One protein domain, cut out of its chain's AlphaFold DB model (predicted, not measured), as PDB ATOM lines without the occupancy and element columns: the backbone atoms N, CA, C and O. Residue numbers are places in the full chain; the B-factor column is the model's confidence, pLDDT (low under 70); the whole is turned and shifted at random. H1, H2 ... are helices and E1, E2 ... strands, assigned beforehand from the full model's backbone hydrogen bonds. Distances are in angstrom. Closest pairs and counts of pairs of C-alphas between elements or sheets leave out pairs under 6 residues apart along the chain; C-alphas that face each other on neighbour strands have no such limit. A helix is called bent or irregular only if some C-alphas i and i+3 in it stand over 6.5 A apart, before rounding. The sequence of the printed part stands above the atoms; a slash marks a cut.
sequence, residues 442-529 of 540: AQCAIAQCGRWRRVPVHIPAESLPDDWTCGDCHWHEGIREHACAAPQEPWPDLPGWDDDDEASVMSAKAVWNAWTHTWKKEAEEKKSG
ATOM      1  N   ALA A 442     -17.515  10.244  79.823       82.44
ATOM      2  CA  ALA A 442     -17.604  10.095  78.376       82.44
ATOM      3  C   ALA A 442     -16.202   9.951  77.773       82.44
ATOM      4  O   ALA A 442     -15.353  10.837  77.927       82.44
ATOM      5  N   GLN A 443     -15.943   8.836  77.083       88.62
ATOM      6  CA  GLN A 443     -14.704   8.659  76.327       88.62
ATOM      7  C   GLN A 443     -14.841   9.286  74.944       88.62
ATOM      8  O   GLN A 443     -15.845   9.113  74.263       88.62
ATOM      9  N   CYS A 444     -13.804   9.985  74.490       88.00
ATOM     10  CA  CYS A 444     -13.781  10.530  73.141       88.00
ATOM     11  C   CYS A 444     -13.733   9.413  72.084       88.00
ATOM     12  O   CYS A 444     -12.765   8.650  72.044       88.00
ATOM     13  N   ALA A 445     -14.694   9.406  71.156       88.06
ATOM     14  CA  ALA A 445     -14.782   8.429  70.067       88.06
ATOM     15  C   ALA A 445     -13.656   8.535  69.010       88.06
ATOM     16  O   ALA A 445     -13.481   7.643  68.178       88.06
ATOM     17  N   ILE A 446     -12.845   9.603  69.027       89.56
ATOM     18  CA  ILE A 446     -11.681   9.721  68.140       89.56
ATOM     19  C   ILE A 446     -10.620   8.710  68.585       89.56
ATOM     20  O   ILE A 446      -9.974   8.895  69.615       89.56
ATOM     21  N   ALA A 447     -10.385   7.685  67.761       83.12
ATOM     22  CA  ALA A 447      -9.519   6.541  68.072       83.12
ATOM     23  C   ALA A 447      -8.093   6.904  68.542       83.12
ATOM     24  O   ALA A 447      -7.476   6.145  69.281       83.12
ATOM     25  N   GLN A 448      -7.559   8.060  68.132       87.38
ATOM     26  CA  GLN A 448      -6.223   8.536  68.524       87.38
ATOM     27  C   GLN A 448      -6.216   9.407  69.795       87.38
ATOM     28  O   GLN A 448      -5.144   9.752  70.286       87.38
ATOM     29  N   CYS A 449      -7.383   9.809  70.308       86.75
ATOM     30  CA  CYS A 449      -7.500  10.695  71.466       86.75
ATOM     31  C   CYS A 449      -7.473   9.918  72.786       86.75
ATOM     32  O   CYS A 449      -6.645  10.207  73.648       86.75
ATOM     33  N   GLY A 450      -8.398   8.969  72.956       80.81
ATOM     34  CA  GLY A 450      -8.508   8.121  74.151       80.81
ATOM     35  C   GLY A 450      -8.821   8.840  75.473       80.81
ATOM     36  O   GLY A 450      -8.845   8.180  76.509       80.81
ATOM     37  N   ARG A 451      -9.054  10.163  75.468       84.19
ATOM     38  CA  ARG A 451      -9.344  10.944  76.684       84.19
ATOM     39  C   ARG A 451     -10.760  10.724  77.188       84.19
ATOM     40  O   ARG A 451     -11.689  10.577  76.393       84.19
ATOM     41  N   TRP A 452     -10.897  10.804  78.503       85.44
ATOM     42  CA  TRP A 452     -12.160  10.713  79.224       85.44
ATOM     43  C   TRP A 452     -12.538  12.086  79.764       85.44
ATOM     44  O   TRP A 452     -11.664  12.800  80.250       85.44
ATOM     45  N   ARG A 453     -13.808  12.482  79.661       82.00
ATOM     46  CA  ARG A 453     -14.318  13.739  80.228       82.00
ATOM     47  C   ARG A 453     -15.395  13.450  81.252       82.00
ATOM     48  O   ARG A 453     -16.278  12.632  80.978       82.00
ATOM     49  N   ARG A 454     -15.328  14.133  82.391       73.06
ATOM     50  CA  ARG A 454     -16.367  14.030  83.409       73.06
ATOM     51  C   ARG A 454     -17.654  14.647  82.866       73.06
ATOM     52  O   ARG A 454     -17.658  15.755  82.314       73.06
ATOM     53  N   VAL A 455     -18.739  13.899  82.992       75.12
ATOM     54  CA  VAL A 455     -20.090  14.313  82.630       75.12
ATOM     55  C   VAL A 455     -20.746  14.859  83.900       75.12
ATOM     56  O   VAL A 455     -20.817  14.145  84.902       75.12
ATOM     57  N   PRO A 456     -21.191  16.126  83.904       64.06
ATOM     58  CA  PRO A 456     -21.918  16.695  85.028       64.06
ATOM     59  C   PRO A 456     -23.154  15.866  85.375       64.06
ATOM     60  O   PRO A 456     -23.851  15.401  84.479       64.06
ATOM     61  N   VAL A 457     -23.484  15.775  86.662       55.66
ATOM     62  CA  VAL A 457     -24.609  14.967  87.175       55.66
ATOM     63  C   VAL A 457     -25.960  15.337  86.534       55.66
ATOM     64  O   VAL A 457     -26.833  14.490  86.376       55.66
ATOM     65  N   HIS A 458     -26.134  16.592  86.105       61.34
ATOM     66  CA  HIS A 458     -27.351  17.060  85.430       61.34
ATOM     67  C   HIS A 458     -27.453  16.657  83.945       61.34
ATOM     68  O   HIS A 458     -28.473  16.936  83.313       61.34
ATOM     69  N   ILE A 459     -26.415  16.039  83.374       64.81
ATOM     70  CA  ILE A 459     -26.399  15.520  82.003       64.81
ATOM     71  C   ILE A 459     -26.458  13.988  82.084       64.81
ATOM     72  O   ILE A 459     -25.471  13.368  82.477       64.81
ATOM     73  N   PRO A 460     -27.580  13.350  81.701       70.44
ATOM     74  CA  PRO A 460     -27.662  11.893  81.649       70.44
ATOM     75  C   PRO A 460     -26.616  11.350  80.670       70.44
ATOM     76  O   PRO A 460     -26.605  11.753  79.503       70.44
ATOM     77  N   ALA A 461     -25.743  10.449  81.117       68.62
ATOM     78  CA  ALA A 461     -24.669   9.897  80.286       68.62
ATOM     79  C   ALA A 461     -25.213   9.216  79.022       68.62
ATOM     80  O   ALA A 461     -24.631   9.318  77.946       68.62
ATOM     81  N   GLU A 462     -26.385   8.593  79.147       73.69
ATOM     82  CA  GLU A 462     -27.102   7.892  78.083       73.69
ATOM     83  C   GLU A 462     -27.682   8.842  77.025       73.69
ATOM     84  O   GLU A 462     -28.144   8.394  75.979       73.69
ATOM     85  N   SER A 463     -27.696  10.152  77.296       77.00
ATOM     86  CA  SER A 463     -28.138  11.172  76.339       77.00
ATOM     87  C   SER A 463     -27.024  11.659  75.407       77.00
ATOM     88  O   SER A 463     -27.307  12.380  74.447       77.00
ATOM     89  N   LEU A 464     -25.767  11.278  75.671       81.12
ATOM     90  CA  LEU A 464     -24.643  11.592  74.794       81.12
ATOM     91  C   LEU A 464     -24.649  10.655  73.573       81.12
ATOM     92  O   LEU A 464     -24.929   9.467  73.718       81.12
ATOM     93  N   PRO A 465     -24.355  11.165  72.365       85.44
ATOM     94  CA  PRO A 465     -24.328  10.339  71.164       85.44
ATOM     95  C   PRO A 465     -23.161   9.337  71.183       85.44
ATOM     96  O   PRO A 465     -22.102   9.615  71.741       85.44
ATOM     97  N   ASP A 466     -23.330   8.181  70.533       82.06
ATOM     98  CA  ASP A 466     -22.314   7.111  70.498       82.06
ATOM     99  C   ASP A 466     -20.983   7.555  69.854       82.06
ATOM    100  O   ASP A 466     -19.927   6.978  70.120       82.06
ATOM    101  N   ASP A 467     -21.016   8.584  69.002       87.44
ATOM    102  CA  ASP A 467     -19.857   9.185  68.339       87.44
ATOM    103  C   ASP A 467     -19.327  10.448  69.043       87.44
ATOM    104  O   ASP A 467     -18.540  11.198  68.461       87.44
ATOM    105  N   TRP A 468     -19.710  10.670  70.306       92.44
ATOM    106  CA  TRP A 468     -19.326  11.849  71.078       92.44
ATOM    107  C   TRP A 468     -17.803  12.062  71.137       92.44
ATOM    108  O   TRP A 468     -17.002  11.159  71.419       92.44
ATOM    109  N   THR A 469     -17.372  13.302  70.905       92.69
ATOM    110  CA  THR A 469     -15.963  13.705  70.935       92.69
ATOM    111  C   THR A 469     -15.701  14.787  71.981       92.69
ATOM    112  O   THR A 469     -16.596  15.504  72.414       92.69
ATOM    113  N   CYS A 470     -14.431  15.001  72.351       88.75
ATOM    114  CA  CYS A 470     -14.061  16.120  73.233       88.75
ATOM    115  C   CYS A 470     -14.535  17.492  72.707       88.75
ATOM    116  O   CYS A 470     -14.719  18.407  73.504       88.75
ATOM    117  N   GLY A 471     -14.712  17.643  71.386       88.38
ATOM    118  CA  GLY A 471     -15.235  18.867  70.771       88.38
ATOM    119  C   GLY A 471     -16.735  19.084  71.001       88.38
ATOM    120  O   GLY A 471     -17.215  20.195  70.801       88.38
ATOM    121  N   ASP A 472     -17.455  18.069  71.481       87.88
ATOM    122  CA  ASP A 472     -18.895  18.104  71.772       87.88
ATOM    123  C   ASP A 472     -19.186  18.406  73.256       87.88
ATOM    124  O   ASP A 472     -20.333  18.373  73.712       87.88
ATOM    125  N   CYS A 473     -18.143  18.731  74.028       85.62
ATOM    126  CA  CYS A 473     -18.201  19.042  75.456       85.62
ATOM    127  C   CYS A 473     -18.842  20.419  75.724       85.62
ATOM    128  O   CYS A 473     -18.188  21.381  76.122       85.62
ATOM    129  N   HIS A 474     -20.147  20.551  75.488       80.25
ATOM    130  CA  HIS A 474     -20.881  21.816  75.636       80.25
ATOM    131  C   HIS A 474     -20.924  22.354  77.073       80.25
ATOM    132  O   HIS A 474     -21.159  23.545  77.275       80.25
ATOM    133  N   TRP A 475     -20.651  21.509  78.068       74.00
ATOM    134  CA  TRP A 475     -20.560  21.911  79.468       74.00
ATOM    135  C   TRP A 475     -19.193  22.469  79.863       74.00
ATOM    136  O   TRP A 475     -19.077  22.986  80.974       74.00
ATOM    137  N   HIS A 476     -18.179  22.434  78.993       77.00
ATOM    138  CA  HIS A 476     -16.874  23.017  79.283       77.00
ATOM    139  C   HIS A 476     -16.281  23.724  78.061       77.00
ATOM    140  O   HIS A 476     -15.774  23.097  77.133       77.00
ATOM    141  N   GLU A 477     -16.260  25.055  78.090       75.19
ATOM    142  CA  GLU A 477     -15.878  25.881  76.945       75.19
ATOM    143  C   GLU A 477     -14.423  25.664  76.503       75.19
ATOM    144  O   GLU A 477     -14.187  25.448  75.315       75.19
ATOM    145  N   GLY A 478     -13.470  25.580  77.439       77.38
ATOM    146  CA  GLY A 478     -12.057  25.346  77.104       77.38
ATOM    147  C   GLY A 478     -11.776  23.974  76.470       77.38
ATOM    148  O   GLY A 478     -11.055  23.874  75.475       77.38
ATOM    149  N   ILE A 479     -12.387  22.900  76.985       83.44
ATOM    150  CA  ILE A 479     -12.346  21.554  76.396       83.44
ATOM    151  C   ILE A 479     -13.031  21.540  75.033       83.44
ATOM    152  O   ILE A 479     -12.471  20.975  74.100       83.44
ATOM    153  N   ARG A 480     -14.192  22.185  74.889       84.69
ATOM    154  CA  ARG A 480     -14.900  22.283  73.608       84.69
ATOM    155  C   ARG A 480     -14.059  22.977  72.542       84.69
ATOM    156  O   ARG A 480     -13.931  22.476  71.431       84.69
ATOM    157  N   GLU A 481     -13.448  24.108  72.889       82.56
ATOM    158  CA  GLU A 481     -12.641  24.908  71.965       82.56
ATOM    159  C   GLU A 481     -11.330  24.208  71.582       82.56
ATOM    160  O   GLU A 481     -10.857  24.309  70.449       82.56
ATOM    161  N   HIS A 482     -10.701  23.507  72.527       83.00
ATOM    162  CA  HIS A 482      -9.408  22.859  72.301       83.00
ATOM    163  C   HIS A 482      -9.531  21.362  71.975       83.00
ATOM    164  O   HIS A 482      -8.528  20.729  71.650       83.00
ATOM    165  N   ALA A 483     -10.740  20.800  72.013       88.94
ATOM    166  CA  ALA A 483     -11.102  19.426  71.682       88.94
ATOM    167  C   ALA A 483     -10.075  18.392  72.193       88.94
ATOM    168  O   ALA A 483      -9.715  18.348  73.372       88.94
ATOM    169  N   CYS A 484      -9.548  17.561  71.291       89.75
ATOM    170  CA  CYS A 484      -8.535  16.548  71.591       89.75
ATOM    171  C   CYS A 484      -7.126  17.123  71.816       89.75
ATOM    172  O   CYS A 484      -6.166  16.365  71.944       89.75
ATOM    173  N   ALA A 485      -6.954  18.440  71.914       83.75
ATOM    174  CA  ALA A 485      -5.744  19.072  72.439       83.75
ATOM    175  C   ALA A 485      -5.897  19.496  73.909       83.75
ATOM    176  O   ALA A 485      -4.881  19.661  74.577       83.75
ATOM    177  N   ALA A 486      -7.127  19.604  74.431       82.81
ATOM    178  CA  ALA A 486      -7.362  19.966  75.826       82.81
ATOM    179  C   ALA A 486      -6.807  18.889  76.777       82.81
ATOM    180  O   ALA A 486      -7.130  17.711  76.586       82.81
ATOM    181  N   PRO A 487      -6.008  19.251  77.791       79.88
ATOM    182  CA  PRO A 487      -5.404  18.296  78.725       79.88
ATOM    183  C   PRO A 487      -6.460  17.420  79.411       79.88
ATOM    184  O   PRO A 487      -7.631  17.793  79.492       79.88
ATOM    185  N   GLN A 488      -6.059  16.231  79.864       82.38
ATOM    186  CA  GLN A 488      -6.901  15.407  80.734       82.38
ATOM    187  C   GLN A 488      -7.150  16.169  82.041       82.38
ATOM    188  O   GLN A 488      -6.248  16.849  82.529       82.38
ATOM    189  N   GLU A 489      -8.368  16.084  82.569       70.44
ATOM    190  CA  GLU A 489      -8.738  16.710  83.843       70.44
ATOM    191  C   GLU A 489      -7.799  16.197  84.963       70.44
ATOM    192  O   GLU A 489      -7.657  14.978  85.097       70.44
ATOM    193  N   PRO A 490      -7.076  17.074  85.698       56.28
ATOM    194  CA  PRO A 490      -6.172  16.695  86.766       56.28
ATOM    195  C   PRO A 490      -7.009  16.393  87.998       56.28
ATOM    196  O   PRO A 490      -7.675  17.257  88.560       56.28
ATOM    197  N   TRP A 491      -6.962  15.137  88.400       52.84
ATOM    198  CA  TRP A 491      -7.738  14.618  89.511       52.84
ATOM    199  C   TRP A 491      -7.395  15.184  90.907       52.84
ATOM    200  O   TRP A 491      -8.325  15.343  91.689       52.84
ATOM    201  N   PRO A 492      -6.143  15.552  91.255       45.12
ATOM    202  CA  PRO A 492      -5.849  15.997  92.628       45.12
ATOM    203  C   PRO A 492      -5.855  17.518  92.858       45.12
ATOM    204  O   PRO A 492      -5.929  17.952  94.004       45.12
ATOM    205  N   ASP A 493      -5.724  18.334  91.805       44.50
ATOM    206  CA  ASP A 493      -5.319  19.749  91.944       44.50
ATOM    207  C   ASP A 493      -6.459  20.761  91.728       44.50
ATOM    208  O   ASP A 493      -6.243  21.973  91.833       44.50
ATOM    209  N   LEU A 494      -7.668  20.298  91.399       50.22
ATOM    210  CA  LEU A 494      -8.838  21.171  91.336       50.22
ATOM    211  C   LEU A 494      -9.415  21.363  92.744       50.22
ATOM    212  O   LEU A 494      -9.522  20.387  93.487       50.22
ATOM    213  N   PRO A 495      -9.802  22.592  93.135       50.06
ATOM    214  CA  PRO A 495     -10.501  22.802  94.394       50.06
ATOM    215  C   PRO A 495     -11.739  21.904  94.426       50.06
ATOM    216  O   PRO A 495     -12.551  21.964  93.501       50.06
ATOM    217  N   GLY A 496     -11.864  21.070  95.462       52.34
ATOM    218  CA  GLY A 496     -13.060  20.260  95.663       52.34
ATOM    219  C   GLY A 496     -14.297  21.153  95.640       52.34
ATOM    220  O   GLY A 496     -14.296  22.233  96.236       52.34
ATOM    221  N   TRP A 497     -15.326  20.725  94.918       53.44
ATOM    222  CA  TRP A 497     -16.593  21.436  94.833       53.44
ATOM    223  C   TRP A 497     -17.716  20.574  95.399       53.44
ATOM    224  O   TRP A 497     -17.607  19.354  95.478       53.44
ATOM    225  N   ASP A 498     -18.786  21.239  95.806       52.22
ATOM    226  CA  ASP A 498     -20.003  20.598  96.289       52.22
ATOM    227  C   ASP A 498     -20.969  20.501  95.103       52.22
ATOM    228  O   ASP A 498     -21.340  21.530  94.538       52.22
ATOM    229  N   ASP A 499     -21.302  19.277  94.683       45.88
ATOM    230  CA  ASP A 499     -22.167  19.013  93.524       45.88
ATOM    231  C   ASP A 499     -23.624  19.479  93.758       45.88
ATOM    232  O   ASP A 499     -24.354  19.686  92.784       45.88
ATOM    233  N   ASP A 500     -24.022  19.726  95.015       43.94
ATOM    234  CA  ASP A 500     -25.333  20.276  95.388       43.94
ATOM    235  C   ASP A 500     -25.334  21.820  95.494       43.94
ATOM    236  O   ASP A 500     -26.398  22.439  95.620       43.94
ATOM    237  N   ASP A 501     -24.164  22.469  95.404       54.00
ATOM    238  CA  ASP A 501     -24.014  23.929  95.404       54.00
ATOM    239  C   ASP A 501     -23.639  24.453  94.011       54.00
ATOM    240  O   ASP A 501     -22.475  24.487  93.596       54.00
ATOM    241  N   GLU A 502     -24.648  24.954  93.297       45.97
ATOM    242  CA  GLU A 502     -24.512  25.531  91.956       45.97
ATOM    243  C   GLU A 502     -23.436  26.638  91.887       45.97
ATOM    244  O   GLU A 502     -22.745  26.773  90.874       45.97
ATOM    245  N   ALA A 503     -23.223  27.401  92.968       51.59
ATOM    246  CA  ALA A 503     -22.192  28.438  93.009       51.59
ATOM    247  C   ALA A 503     -20.771  27.851  93.101       51.59
ATOM    248  O   ALA A 503     -19.839  28.393  92.496       51.59
ATOM    249  N   SER A 504     -20.612  26.733  93.814       56.78
ATOM    250  CA  SER A 504     -19.350  25.999  93.963       56.78
ATOM    251  C   SER A 504     -18.933  25.342  92.646       56.78
ATOM    252  O   SER A 504     -17.819  25.565  92.158       56.78
ATOM    253  N   VAL A 505     -19.877  24.659  91.987       54.41
ATOM    254  CA  VAL A 505     -19.685  24.042  90.662       54.41
ATOM    255  C   VAL A 505     -19.319  25.092  89.608       54.41
ATOM    256  O   VAL A 505     -18.386  24.901  88.823       54.41
ATOM    257  N   MET A 506     -20.009  26.237  89.596       54.28
ATOM    258  CA  MET A 506     -19.727  27.320  88.647       54.28
ATOM    259  C   MET A 506     -18.363  27.979  88.892       54.28
ATOM    260  O   MET A 506     -17.674  28.324  87.929       54.28
ATOM    261  N   SER A 507     -17.948  28.114  90.155       63.97
ATOM    262  CA  SER A 507     -16.632  28.641  90.531       63.97
ATOM    263  C   SER A 507     -15.502  27.713  90.075       63.97
ATOM    264  O   SER A 507     -14.585  28.146  89.372       63.97
ATOM    265  N   ALA A 508     -15.600  26.415  90.371       63.78
ATOM    266  CA  ALA A 508     -14.592  25.444  89.959       63.78
ATOM    267  C   ALA A 508     -14.522  25.283  88.431       63.78
ATOM    268  O   ALA A 508     -13.433  25.251  87.849       63.78
ATOM    269  N   LYS A 509     -15.676  25.302  87.753       64.31
ATOM    270  CA  LYS A 509     -15.756  25.335  86.288       64.31
ATOM    271  C   LYS A 509     -15.099  26.585  85.702       64.31
ATOM    272  O   LYS A 509     -14.453  26.493  84.659       64.31
ATOM    273  N   ALA A 510     -15.229  27.750  86.334       65.88
ATOM    274  CA  ALA A 510     -14.557  28.969  85.881       65.88
ATOM    275  C   ALA A 510     -13.027  28.868  86.030       65.88
ATOM    276  O   ALA A 510     -12.301  29.224  85.099       65.88
ATOM    277  N   VAL A 511     -12.543  28.318  87.150       68.94
ATOM    278  CA  VAL A 511     -11.111  28.069  87.398       68.94
ATOM    279  C   VAL A 511     -10.535  27.099  86.361       68.94
ATOM    280  O   VAL A 511      -9.484  27.366  85.774       68.94
ATOM    281  N   TRP A 512     -11.248  26.011  86.072       70.75
ATOM    282  CA  TRP A 512     -10.815  25.000  85.110       70.75
ATOM    283  C   TRP A 512     -10.832  25.515  83.659       70.75
ATOM    284  O   TRP A 512      -9.847  25.351  82.929       70.75
ATOM    285  N   ASN A 513     -11.871  26.258  83.256       67.50
ATOM    286  CA  ASN A 513     -11.890  26.940  81.955       67.50
ATOM    287  C   ASN A 513     -10.698  27.899  81.814       67.50
ATOM    288  O   ASN A 513      -9.965  27.821  80.827       67.50
ATOM    289  N   ALA A 514     -10.439  28.741  82.819       71.69
ATOM    290  CA  ALA A 514      -9.305  29.663  82.799       71.69
ATOM    291  C   ALA A 514      -7.960  28.927  82.667       71.69
ATOM    292  O   ALA A 514      -7.110  29.337  81.873       71.69
ATOM    293  N   TRP A 515      -7.788  27.813  83.384       76.69
ATOM    294  CA  TRP A 515      -6.568  27.008  83.331       76.69
ATOM    295  C   TRP A 515      -6.344  26.336  81.970       76.69
ATOM    296  O   TRP A 515      -5.236  26.358  81.436       76.69
ATOM    297  N   THR A 516      -7.384  25.762  81.358       69.44
ATOM    298  CA  THR A 516      -7.238  25.117  80.039       69.44
ATOM    299  C   THR A 516      -6.818  26.107  78.944       69.44
ATOM    300  O   THR A 516      -6.003  25.757  78.082       69.44
ATOM    301  N   HIS A 517      -7.285  27.358  79.016       72.88
ATOM    302  CA  HIS A 517      -6.856  28.425  78.110       72.88
ATOM    303  C   HIS A 517      -5.408  28.878  78.362       72.88
ATOM    304  O   HIS A 517      -4.652  29.085  77.406       72.88
ATOM    305  N   THR A 518      -4.980  29.007  79.623       70.88
ATOM    306  CA  THR A 518      -3.597  29.398  79.951       70.88
ATOM    307  C   THR A 518      -2.596  28.290  79.640       70.88
ATOM    308  O   THR A 518      -1.553  28.574  79.051       70.88
ATOM    309  N   TRP A 519      -2.934  27.026  79.916       76.56
ATOM    310  CA  TRP A 519      -2.103  25.867  79.580       76.56
ATOM    311  C   TRP A 519      -1.733  25.840  78.095       76.56
ATOM    312  O   TRP A 519      -0.570  25.627  77.742       76.56
ATOM    313  N   LYS A 520      -2.703  26.094  77.208       68.31
ATOM    314  CA  LYS A 520      -2.455  26.107  75.763       68.31
ATOM    315  C   LYS A 520      -1.488  27.225  75.380       68.31
ATOM    316  O   LYS A 520      -0.540  26.976  74.635       68.31
ATOM    317  N   LYS A 521      -1.678  28.421  75.943       69.75
ATOM    318  CA  LYS A 521      -0.791  29.569  75.720       69.75
ATOM    319  C   LYS A 521       0.639  29.270  76.179       69.75
ATOM    320  O   LYS A 521       1.583  29.499  75.428       69.75
ATOM    321  N   GLU A 522       0.810  28.663  77.351       70.12
ATOM    322  CA  GLU A 522       2.124  28.243  77.850       70.12
ATOM    323  C   GLU A 522       2.755  27.122  77.011       70.12
ATOM    324  O   GLU A 522       3.972  27.097  76.812       70.12
ATOM    325  N   ALA A 523       1.954  26.177  76.510       66.31
ATOM    326  CA  ALA A 523       2.426  25.112  75.630       66.31
ATOM    327  C   ALA A 523       2.898  25.665  74.271       66.31
ATOM    328  O   ALA A 523       3.907  25.202  73.728       66.31
ATOM    329  N   GLU A 524       2.214  26.680  73.740       67.00
ATOM    330  CA  GLU A 524       2.594  27.406  72.522       67.00
ATOM    331  C   GLU A 524       3.832  28.302  72.741       67.00
ATOM    332  O   GLU A 524       4.741  28.332  71.904       67.00
ATOM    333  N   GLU A 525       3.952  28.956  73.898       65.44
ATOM    334  CA  GLU A 525       5.138  29.732  74.300       65.44
ATOM    335  C   GLU A 525       6.376  28.837  74.508       65.44
ATOM    336  O   GLU A 525       7.477  29.159  74.043       65.44
ATOM    337  N   LYS A 526       6.198  27.647  75.101       59.94
ATOM    338  CA  LYS A 526       7.255  26.627  75.223       59.94
ATOM    339  C   LYS A 526       7.693  26.081  73.864       59.94
ATOM    340  O   LYS A 526       8.891  25.883  73.661       59.94
ATOM    341  N   LYS A 527       6.764  25.877  72.922       59.25
ATOM    342  CA  LYS A 527       7.088  25.467  71.541       59.25
ATOM    343  C   LYS A 527       7.775  26.572  70.733       59.25
ATOM    344  O   LYS A 527       8.586  26.257  69.868       59.25
ATOM    345  N   SER A 528       7.499  27.846  71.021       57.41
ATOM    346  CA  SER A 528       8.129  29.000  70.356       57.41
ATOM    347  C   SER A 528       9.443  29.471  71.007       57.41
ATOM    348  O   SER A 528      10.057  30.426  70.532       57.41
ATOM    349  N   GLY A 529       9.913  28.790  72.061       47.59
ATOM    350  CA  GLY A 529      11.233  29.005  72.665       47.59
ATOM    351  C   GLY A 529      11.365  30.254  73.546       47.59
ATOM    352  O   GLY A 529      12.474  30.578  73.971       47.59
TER     353      GLY A 529
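AT A GLANCE: This is residues 442 to 529 of the 540 residues of the protein "Hypothetical protein" of Micromonas pusilla (UniProt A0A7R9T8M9). One long helix, H2, runs along one side of a body made largely of loops, and the short helix H1 packs on H2 at residues 513 to 517; residues 521 to 529, of which 521 to 527 belong to H2, stick out as an arm. Before H1, residues 442 to 476 fold into broad loops that hold the short strand E1, and a second long loop, residues 486 to 501, leads back from H1 to the beginning of H2. The printed part has 88 residues with one named strand and two named helices, in the order E1, H1, H2, and under half of the residues are in named elements. By those elements the class is mostly helix, with 35 residues in helices and 4 in the strand. The whole is compact, with a radius of gyration of the C-alphas of 13.8 A, and spans 43 by 31 by 20 A.

IN THESE COORDINATES: The printed part begins at Ala 442, C-alpha at (-17.604, 10.095, 78.376). E1 is residues 452 to 455, with C-alpha 452 at (-12.160, 10.713, 79.224). H1 is residues 477 to 485, 13.0 A from first to last C-alpha. It is irregular: C-alphas 481 and 484 are 9.3 A apart. H2, the longest helix, is residues 502 to 527 and measures 37.6 A, from C-alpha 502 at (-24.512, 25.531, 91.956) to C-alpha 527 at (7.088, 25.467, 71.541).

HOW THE PARTS SIT: E1 pairs with no named strand, but its residues 452 to 453 pair antiparallel with residues 442 to 443, a stretch too short to be named. E1 is apart from H1 and also apart from H2. H1 and H2 touch, with 7 pairs of C-alphas within 8 A; the closest C-alphas are those of Gly 478 and Asn 513, 5.1 A apart. H2 touches H1 with residues 513 to 517 alone. Their lines stand at a steep tilt of 42 degrees, and they run the same way. In H2 every O i to N i+4 pair is within hydrogen-bond range; in H1 it is 3 of 5.

THE WHOLE: The two C-alphas farthest apart are those of Glu 462 and Gly 529, 44.1 A. Without residues 521 to 529, which stand free, the body has 79 residues and spans 34 by 30 by 20 A. The printed part has no cut. Both links are long: 21 residues between E1 and H1, and 16 between H1 and H2. The mean pLDDT of the printed part is 71.3, and 38 residues are under 70, among them 490 to 511 and 523 to 529; the mean is 83 for H1 and 65 for H2.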